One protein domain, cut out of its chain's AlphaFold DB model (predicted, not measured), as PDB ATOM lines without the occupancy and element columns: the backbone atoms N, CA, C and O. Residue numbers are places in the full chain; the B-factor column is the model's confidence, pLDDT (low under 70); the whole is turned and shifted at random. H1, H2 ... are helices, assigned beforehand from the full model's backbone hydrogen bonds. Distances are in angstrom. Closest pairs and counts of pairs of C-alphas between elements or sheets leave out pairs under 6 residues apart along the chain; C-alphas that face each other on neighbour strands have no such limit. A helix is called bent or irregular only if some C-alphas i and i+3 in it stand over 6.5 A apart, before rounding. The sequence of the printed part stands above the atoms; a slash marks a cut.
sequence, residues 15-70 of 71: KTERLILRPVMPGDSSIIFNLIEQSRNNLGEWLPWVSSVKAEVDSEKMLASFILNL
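What this domain is: This is residues 15 to 70 of the 71 residues of an uncharacterized protein of Candidatus Jidaibacter acanthamoeba (UniProt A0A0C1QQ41). A kinked helix, H1, and a second long helix, H3, make an L, meeting near the first residues of H1, while the short helix H2 packs on the far end of H1 at Gly 44. Residues 15 to 22 stick out from this helical body as a free arm. The printed part has 56 residues with three named helices, H1, H2 and H3 in chain order, and no named strand; the class is all helix. The whole is only just loose, close to compact, with a radius of gyration of the C-alphas of 12.3 A and spans of 30 by 27 by 18 A.

How they stand to each other: H1, residues 29 to 44, has a kink of 68 degrees near residue 38 and is irregular: C-alphas 38 and 41 are 8.4 A apart. With residues 29 to 33 alone it touches H3, residues 56 to 68; the closest C-alphas are those of Ser 29 and Glu 60, 5.0 A apart. Their lines are about perpendicular, at 76 degrees. H1 also touches H2, residues 48 to 52, with the C-alphas of Gly 44 and Val 50 closest at 5.3 A. H2 and H3 are close but not clearly touching: their closest C-alphas, those of Ser 52 and Asp 58, are 7.7 A apart. In H3 every O i to N i+4 pair is within hydrogen-bond range, in H1 10 of 12, and in H2 0 of 1, beside 2 of 2 O i to N i+3 pairs.

Where its parts are: H1 begins with C-alpha 29 at (16.645, 32.746, 39.622) and measures 18.1 A from first to last C-alpha. H2 measures 8.0 A and is neither bent nor irregular, but only just: C-alphas 48 and 51 are 6.2 A apart. H3 measures 18.6 A and ends with C-alpha 68 at (31.114, 30.607, 44.097).

The domain as a whole: The C-alphas farthest apart, those of Glu 17 and Ser 52, are 34.4 A apart. Without residues 15 to 22, which stand free, the body spans 29 by 18 by 17 A. The printed part has no cut, and the links H1 to H2 and H2 to H3 are tight. Residues 15 to 28 hold no named element. The mean pLDDT of the printed part is 90.4; residues 68 to 70 are under 70.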
ATOM      1  N   LYS A  15      26.152  52.273  38.478       93.38
ATOM      2  CA  LYS A  15      24.854  52.952  38.411       93.38
ATOM      3  C   LYS A  15      24.881  54.035  37.341       93.38
ATOM      4  O   LYS A  15      25.820  54.817  37.263       93.38
ATOM      5  N   THR A  16      23.824  54.081  36.547       93.50
ATOM      6  CA  THR A  16      23.526  55.150  35.588       93.50
ATOM      7  C   THR A  16      22.145  55.719  35.906       93.50
ATOM      8  O   THR A  16      21.473  55.242  36.819       93.50
ATOM      9  N   GLU A  17      21.683  56.697  35.130       96.75
ATOM     10  CA  GLU A  17      20.344  57.275  35.306       96.75
ATOM     11  C   GLU A  17      19.207  56.247  35.161       96.75
ATOM     12  O   GLU A  17      18.166  56.399  35.793       96.75
ATOM     13  N   ARG A  18      19.388  55.198  34.339       97.50
ATOM     14  CA  ARG A  18      18.320  54.229  34.008       97.50
ATOM     15  C   ARG A  18      18.639  52.776  34.341       97.50
ATOM     16  O   ARG A  18      17.743  51.940  34.298       97.50
ATOM     17  N   LEU A  19      19.900  52.454  34.617       96.31
ATOM     18  CA  LEU A  19      20.363  51.075  34.778       96.31
ATOM     19  C   LEU A  19      21.291  50.935  35.979       96.31
ATOM     20  O   LEU A  19      22.131  51.800  36.237       96.31
ATOM     21  N   ILE A  20      21.170  49.790  36.648       93.81
ATOM     22  CA  ILE A  20      22.097  49.315  37.672       93.81
ATOM     23  C   ILE A  20      22.681  47.998  37.169       93.81
ATOM     24  O   ILE A  20      21.955  47.020  37.011       93.81
ATOM     25  N   LEU A  21      23.991  47.968  36.935       91.50
ATOM     26  CA  LEU A  21      24.723  46.739  36.651       91.50
ATOM     27  C   LEU A  21      25.316  46.229  37.962       91.50
ATOM     28  O   LEU A  21      26.173  46.877  38.568       91.50
ATOM     29  N   ARG A  22      24.835  45.073  38.412       89.75
ATOM     30  CA  ARG A  22      25.268  44.421  39.650       89.75
ATOM     31  C   ARG A  22      25.584  42.948  39.397       89.75
ATOM     32  O   ARG A  22      25.062  42.394  38.429       89.75
ATOM     33  N   PRO A  23      26.376  42.299  40.268       85.38
ATOM     34  CA  PRO A  23      26.490  40.854  40.246       85.38
ATOM     35  C   PRO A  23      25.112  40.222  40.452       85.38
ATOM     36  O   PRO A  23      24.234  40.789  41.117       85.38
ATOM     37  N   VAL A  24      24.940  39.045  39.866       87.12
ATOM     38  CA  VAL A  24      23.788  38.188  40.130       87.12
ATOM     39  C   VAL A  24      23.777  37.765  41.601       87.12
ATOM     40  O   VAL A  24      24.833  37.529  42.186       87.12
ATOM     41  N   MET A  25      22.594  37.708  42.207       87.12
ATOM     42  CA  MET A  25      22.400  37.433  43.632       87.12
ATOM     43  C   MET A  25      21.484  36.220  43.836       87.12
ATOM     44  O   MET A  25      20.659  35.918  42.965       87.12
ATOM     45  N   PRO A  26      21.572  35.533  44.993       87.50
ATOM     46  CA  PRO A  26      20.553  34.565  45.386       87.50
ATOM     47  C   PRO A  26      19.156  35.200  45.328       87.50
ATOM     48  O   PRO A  26      18.966  36.325  45.787       87.50
ATOM     49  N   GLY A  27      18.191  34.488  44.744       89.06
ATOM     50  CA  GLY A  27      16.830  34.985  44.514       89.06
ATOM     51  C   GLY A  27      16.581  35.603  43.131       89.06
ATOM     52  O   GLY A  27      15.426  35.782  42.758       89.06
ATOM     53  N   ASP A  28      17.616  35.855  42.320       94.06
ATOM     54  CA  ASP A  28      17.434  36.313  40.929       94.06
ATOM     55  C   ASP A  28      16.978  35.197  39.968       94.06
ATOM     56  O   ASP A  28      16.662  35.470  38.807       94.06
ATOM     57  N   SER A  29      16.939  33.940  40.429       94.06
ATOM     58  CA  SER A  29      16.645  32.746  39.622       94.06
ATOM     59  C   SER A  29      15.349  32.880  38.834       94.06
ATOM     60  O   SER A  29      15.345  32.646  37.626       94.06
ATOM     61  N   SER A  30      14.271  33.311  39.494       95.69
ATOM     62  CA  SER A  30      12.953  33.435  38.872       95.69
ATOM     63  C   SER A  30      12.944  34.490  37.765       95.69
ATOM     64  O   SER A  30      12.417  34.264  36.677       95.69
ATOM     65  N   ILE A  31      13.590  35.637  38.003       95.62
ATOM     66  CA  ILE A  31      13.679  36.725  37.019       95.62
ATOM     67  C   ILE A  31      14.455  36.253  35.787       95.62
ATOM     68  O   ILE A  31      13.994  36.437  34.662       95.62
ATOM     69  N   ILE A  32      15.608  35.611  35.991       93.50
ATOM     70  CA  ILE A  32      16.444  35.108  34.895       93.50
ATOM     71  C   ILE A  32      15.714  34.034  34.097       93.50
ATOM     72  O   ILE A  32      15.675  34.117  32.869       93.50
ATOM     73  N   PHE A  33      15.107  33.061  34.776       96.31
ATOM     74  CA  PHE A  33      14.354  32.002  34.118       96.31
ATOM     75  C   PHE A  33      13.239  32.580  33.238       96.31
ATOM     76  O   PHE A  33      13.162  32.258  32.055       96.31
ATOM     77  N   ASN A  34      12.441  33.508  33.775       97.44
ATOM     78  CA  ASN A  34      11.350  34.140  33.034       97.44
ATOM     79  C   ASN A  34      11.843  34.933  31.811       97.44
ATOM     80  O   ASN A  34      11.216  34.879  30.754       97.44
ATOM     81  N   LEU A  35      12.972  35.641  31.917       95.19
ATOM     82  CA  LEU A  35      13.566  36.362  30.783       95.19
ATOM     83  C   LEU A  35      14.058  35.409  29.686       95.19
ATOM     84  O   LEU A  35      13.868  35.684  28.498       95.19
ATOM     85  N   ILE A  36      14.658  34.280  30.079       95.50
ATOM     86  CA  ILE A  36      15.067  33.224  29.147       95.50
ATOM     87  C   ILE A  36      13.839  32.646  28.448       95.50
ATOM     88  O   ILE A  36      13.856  32.543  27.227       95.50
ATOM     89  N   GLU A  37      12.773  32.319  29.182       96.94
ATOM     90  CA  GLU A  37      11.535  31.782  28.606       96.94
ATOM     91  C   GLU A  37      10.920  32.736  27.579       96.94
ATOM     92  O   GLU A  37      10.605  32.327  26.461       96.94
ATOM     93  N   GLN A  38      10.828  34.025  27.913       97.88
ATOM     94  CA  GLN A  38      10.274  35.050  27.022       97.88
ATOM     95  C   GLN A  38      11.076  35.223  25.729       97.88
ATOM     96  O   GLN A  38      10.516  35.595  24.700       97.88
ATOM     97  N   SER A  39      12.383  34.963  25.772       96.38
ATOM     98  CA  SER A  39      13.298  35.220  24.656       96.38
ATOM     99  C   SER A  39      13.948  33.951  24.105       96.38
ATOM    100  O   SER A  39      14.904  34.046  23.341       96.38
ATOM    101  N   ARG A  40      13.454  32.759  24.459       95.75
ATOM    102  CA  ARG A  40      14.138  31.475  24.230       95.75
ATOM    103  C   ARG A  40      14.532  31.244  22.778       95.75
ATOM    104  O   ARG A  40      15.657  30.830  22.520       95.75
ATOM    105  N   ASN A  41      13.626  31.531  21.848       95.25
ATOM    106  CA  ASN A  41      13.881  31.349  20.418       95.25
ATOM    107  C   ASN A  41      14.973  32.303  19.919       95.25
ATOM    108  O   ASN A  41      15.837  31.892  19.155       95.25
ATOM    109  N   ASN A  42      14.969  33.544  20.408       95.69
ATOM    110  CA  ASN A  42      15.941  34.562  20.017       95.69
ATOM    111  C   ASN A  42      17.301  34.323  20.679       95.69
ATOM    112  O   ASN A  42      18.332  34.547  20.065       95.69
ATOM    113  N   LEU A  43      17.322  33.881  21.938       95.12
ATOM    114  CA  LEU A  43      18.557  33.650  22.685       95.12
ATOM    115  C   LEU A  43      19.208  32.316  22.319       95.12
ATOM    116  O   LEU A  43      20.429  32.243  22.254       95.12
ATOM    117  N   GLY A  44      18.419  31.265  22.086       94.94
ATOM    118  CA  GLY A  44      18.913  29.904  21.862       94.94
ATOM    119  C   GLY A  44      19.759  29.739  20.602       94.94
ATOM    120  O   GLY A  44      20.591  28.839  20.554       94.94
ATOM    121  N   GLU A  45      19.594  30.627  19.620       94.38
ATOM    122  CA  GLU A  45      20.453  30.690  18.433       94.38
ATOM    123  C   GLU A  45      21.890  31.120  18.781       94.38
ATOM    124  O   GLU A  45      22.850  30.598  18.220       94.38
ATOM    125  N   TRP A  46      22.046  32.032  19.743       95.62
ATOM    126  CA  TRP A  46      23.329  32.672  20.062       95.62
ATOM    127  C   TRP A  46      23.972  32.148  21.347       95.62
ATOM    128  O   TRP A  46      25.183  32.262  21.533       95.62
ATOM    129  N   LEU A  47      23.169  31.589  22.253       93.25
ATOM    130  CA  LEU A  47      23.569  31.190  23.599       93.25
ATOM    131  C   LEU A  47      23.252  29.699  23.808       93.25
ATOM    132  O   LEU A  47      22.170  29.365  24.294       93.25
ATOM    133  N   PRO A  48      24.192  28.780  23.499       89.94
ATOM    134  CA  PRO A  48      23.942  27.334  23.538       89.94
ATOM    135  C   PRO A  48      23.475  26.800  24.901       89.94
ATOM    136  O   PRO A  48      22.758  25.808  24.975       89.94
ATOM    137  N   TRP A  49      23.832  27.470  25.999       89.31
ATOM    138  CA  TRP A  49      23.408  27.103  27.356       89.31
ATOM    139  C   TRP A  49      21.914  27.363  27.621       89.31
ATOM    140  O   TRP A  49      21.347  26.821  28.571       89.31
ATOM    141  N   VAL A  50      21.226  28.137  26.777       94.25
ATOM    142  CA  VAL A  50      19.777  28.364  26.906       94.25
ATOM    143  C   VAL A  50      19.012  27.048  26.802       94.25
ATOM    144  O   VAL A  50      18.010  26.855  27.497       94.25
ATOM    145  N   SER A  51      19.487  26.093  25.993       93.19
ATOM    146  CA  SER A  51      18.829  24.792  25.881       93.19
ATOM    147  C   SER A  51      18.925  23.957  27.158       93.19
ATOM    148  O   SER A  51      18.063  23.099  27.343       93.19
ATOM    149  N   SER A  52      19.912  24.190  28.032       92.62
ATOM    150  CA  SER A  52      20.065  23.455  29.300       92.62
ATOM    151  C   SER A  52      19.238  24.014  30.458       92.62
ATOM    152  O   SER A  52      19.068  23.324  31.453       92.62
ATOM    153  N   VAL A  53      18.688  25.224  30.335       94.56
ATOM    154  CA  VAL A  53      17.781  25.791  31.342       94.56
ATOM    155  C   VAL A  53      16.364  25.310  31.042       94.56
ATOM    156  O   VAL A  53      15.803  25.711  30.021       94.56
ATOM    157  N   LYS A  54      15.790  24.434  31.874       95.38
ATOM    158  CA  LYS A  54      14.437  23.871  31.680       95.38
ATOM    159  C   LYS A  54      13.457  24.259  32.784       95.38
ATOM    160  O   LYS A  54      12.255  24.259  32.544       95.38
ATOM    161  N   ALA A  55      13.963  24.606  33.961       96.50
ATOM    162  CA  ALA A  55      13.186  25.086  35.093       96.50
ATOM    163  C   ALA A  55      13.941  26.188  35.855       96.50
ATOM    164  O   ALA A  55      15.149  26.372  35.678       96.50
ATOM    165  N   GLU A  56      13.247  26.893  36.753       95.81
ATOM    166  CA  GLU A  56      13.852  27.935  37.595       95.81
ATOM    167  C   GLU A  56      15.073  27.419  38.378       95.81
ATOM    168  O   GLU A  56      16.108  28.084  38.422       95.81
ATOM    169  N   VAL A  57      14.996  26.193  38.908       94.69
ATOM    170  CA  VAL A  57      16.098  25.545  39.642       94.69
ATOM    171  C   VAL A  57      17.374  25.390  38.801       94.69
ATOM    172  O   VAL A  57      18.479  25.373  39.339       94.69
ATOM    173  N   ASP A  58      17.267  25.309  37.473       94.44
ATOM    174  CA  ASP A  58      18.446  25.253  36.602       94.44
ATOM    175  C   ASP A  58      19.126  26.623  36.505       94.44
ATOM    176  O   ASP A  58      20.356  26.702  36.460       94.44
ATOM    177  N   SER A  59      18.338  27.702  36.551       93.25
ATOM    178  CA  SER A  59      18.865  29.067  36.644       93.25
ATOM    179  C   SER A  59      19.532  29.296  37.998       93.25
ATOM    180  O   SER A  59      20.603  29.887  38.055       93.25
ATOM    181  N   GLU A  60      18.970  28.768  39.086       92.50
ATOM    182  CA  GLU A  60      19.598  28.831  40.411       92.50
ATOM    183  C   GLU A  60      20.954  28.106  40.451       92.50
ATOM    184  O   GLU A  60      21.945  28.674  40.911       92.50
ATOM    185  N   LYS A  61      21.045  26.887  39.902       89.69
ATOM    186  CA  LYS A  61      22.319  26.149  39.791       89.69
ATOM    187  C   LYS A  61      23.358  26.918  38.974       89.69
ATOM    188  O   LYS A  61      24.524  26.993  39.363       89.69
ATOM    189  N   MET A  62      22.932  27.503  37.854       84.69
ATOM    190  CA  MET A  62      23.774  28.367  37.030       84.69
ATOM    191  C   MET A  62      24.275  29.569  37.843       84.69
ATOM    192  O   MET A  62      25.478  29.825  37.871       84.69
ATOM    193  N   LEU A  63      23.389  30.264  38.559       87.31
ATOM    194  CA  LEU A  63      23.729  31.403  39.414       87.31
ATOM    195  C   LEU A  63      24.719  31.040  40.526       87.31
ATOM    196  O   LEU A  63      25.692  31.765  40.735       87.31
ATOM    197  N   ALA A  64      24.519  29.902  41.193       84.88
ATOM    198  CA  ALA A  64      25.420  29.416  42.234       84.88
ATOM    199  C   ALA A  64      26.854  29.235  41.710       84.88
ATOM    200  O   ALA A  64      27.809  29.589  42.401       84.88
ATOM    201  N   SER A  65      27.014  28.768  40.465       79.69
ATOM    202  CA  SER A  65      28.337  28.634  39.842       79.69
ATOM    203  C   SER A  65      29.047  29.978  39.636       79.69
ATOM    204  O   SER A  65      30.270  30.039  39.719       79.69
ATOM    205  N   PHE A  66      28.312  31.071  39.414       74.38
ATOM    206  CA  PHE A  66      28.909  32.401  39.281       74.38
ATOM    207  C   PHE A  66      29.296  32.984  40.636       74.38
ATOM    208  O   PHE A  66      30.388  33.527  40.773       74.38
ATOM    209  N   ILE A  67      28.433  32.832  41.643       72.88
ATOM    210  CA  ILE A  67      28.662  33.362  42.994       72.88
ATOM    211  C   ILE A  67      29.874  32.688  43.647       72.88
ATOM    212  O   ILE A  67      30.711  33.371  44.229       72.88
ATOM    213  N   LEU A  68      30.002  31.365  43.512       65.06
ATOM    214  CA  LEU A  68      31.114  30.607  44.097       65.06
ATOM    215  C   LEU A  68      32.462  30.855  43.407       65.06
ATOM    216  O   LEU A  68      33.491  30.564  43.998       65.06
ATOM    217  N   ASN A  69      32.466  31.385  42.180       58.91
ATOM    218  CA  ASN A  69      33.689  31.743  41.453       58.91
ATOM    219  C   ASN A  69      34.084  33.225  41.632       58.91
ATOM    220  O   ASN A  69      35.070  33.669  41.042       58.91
ATOM    221  N   LEU A  70      33.302  33.998  42.394       53.09
ATOM    222  CA  LEU A  70      33.525  35.423  42.670       53.09
ATOM    223  C   LEU A  70      34.120  35.691  44.070       53.09
ATOM    224  O   LEU A  70      34.376  36.853  44.390       53.09
TER     225      LEU A  70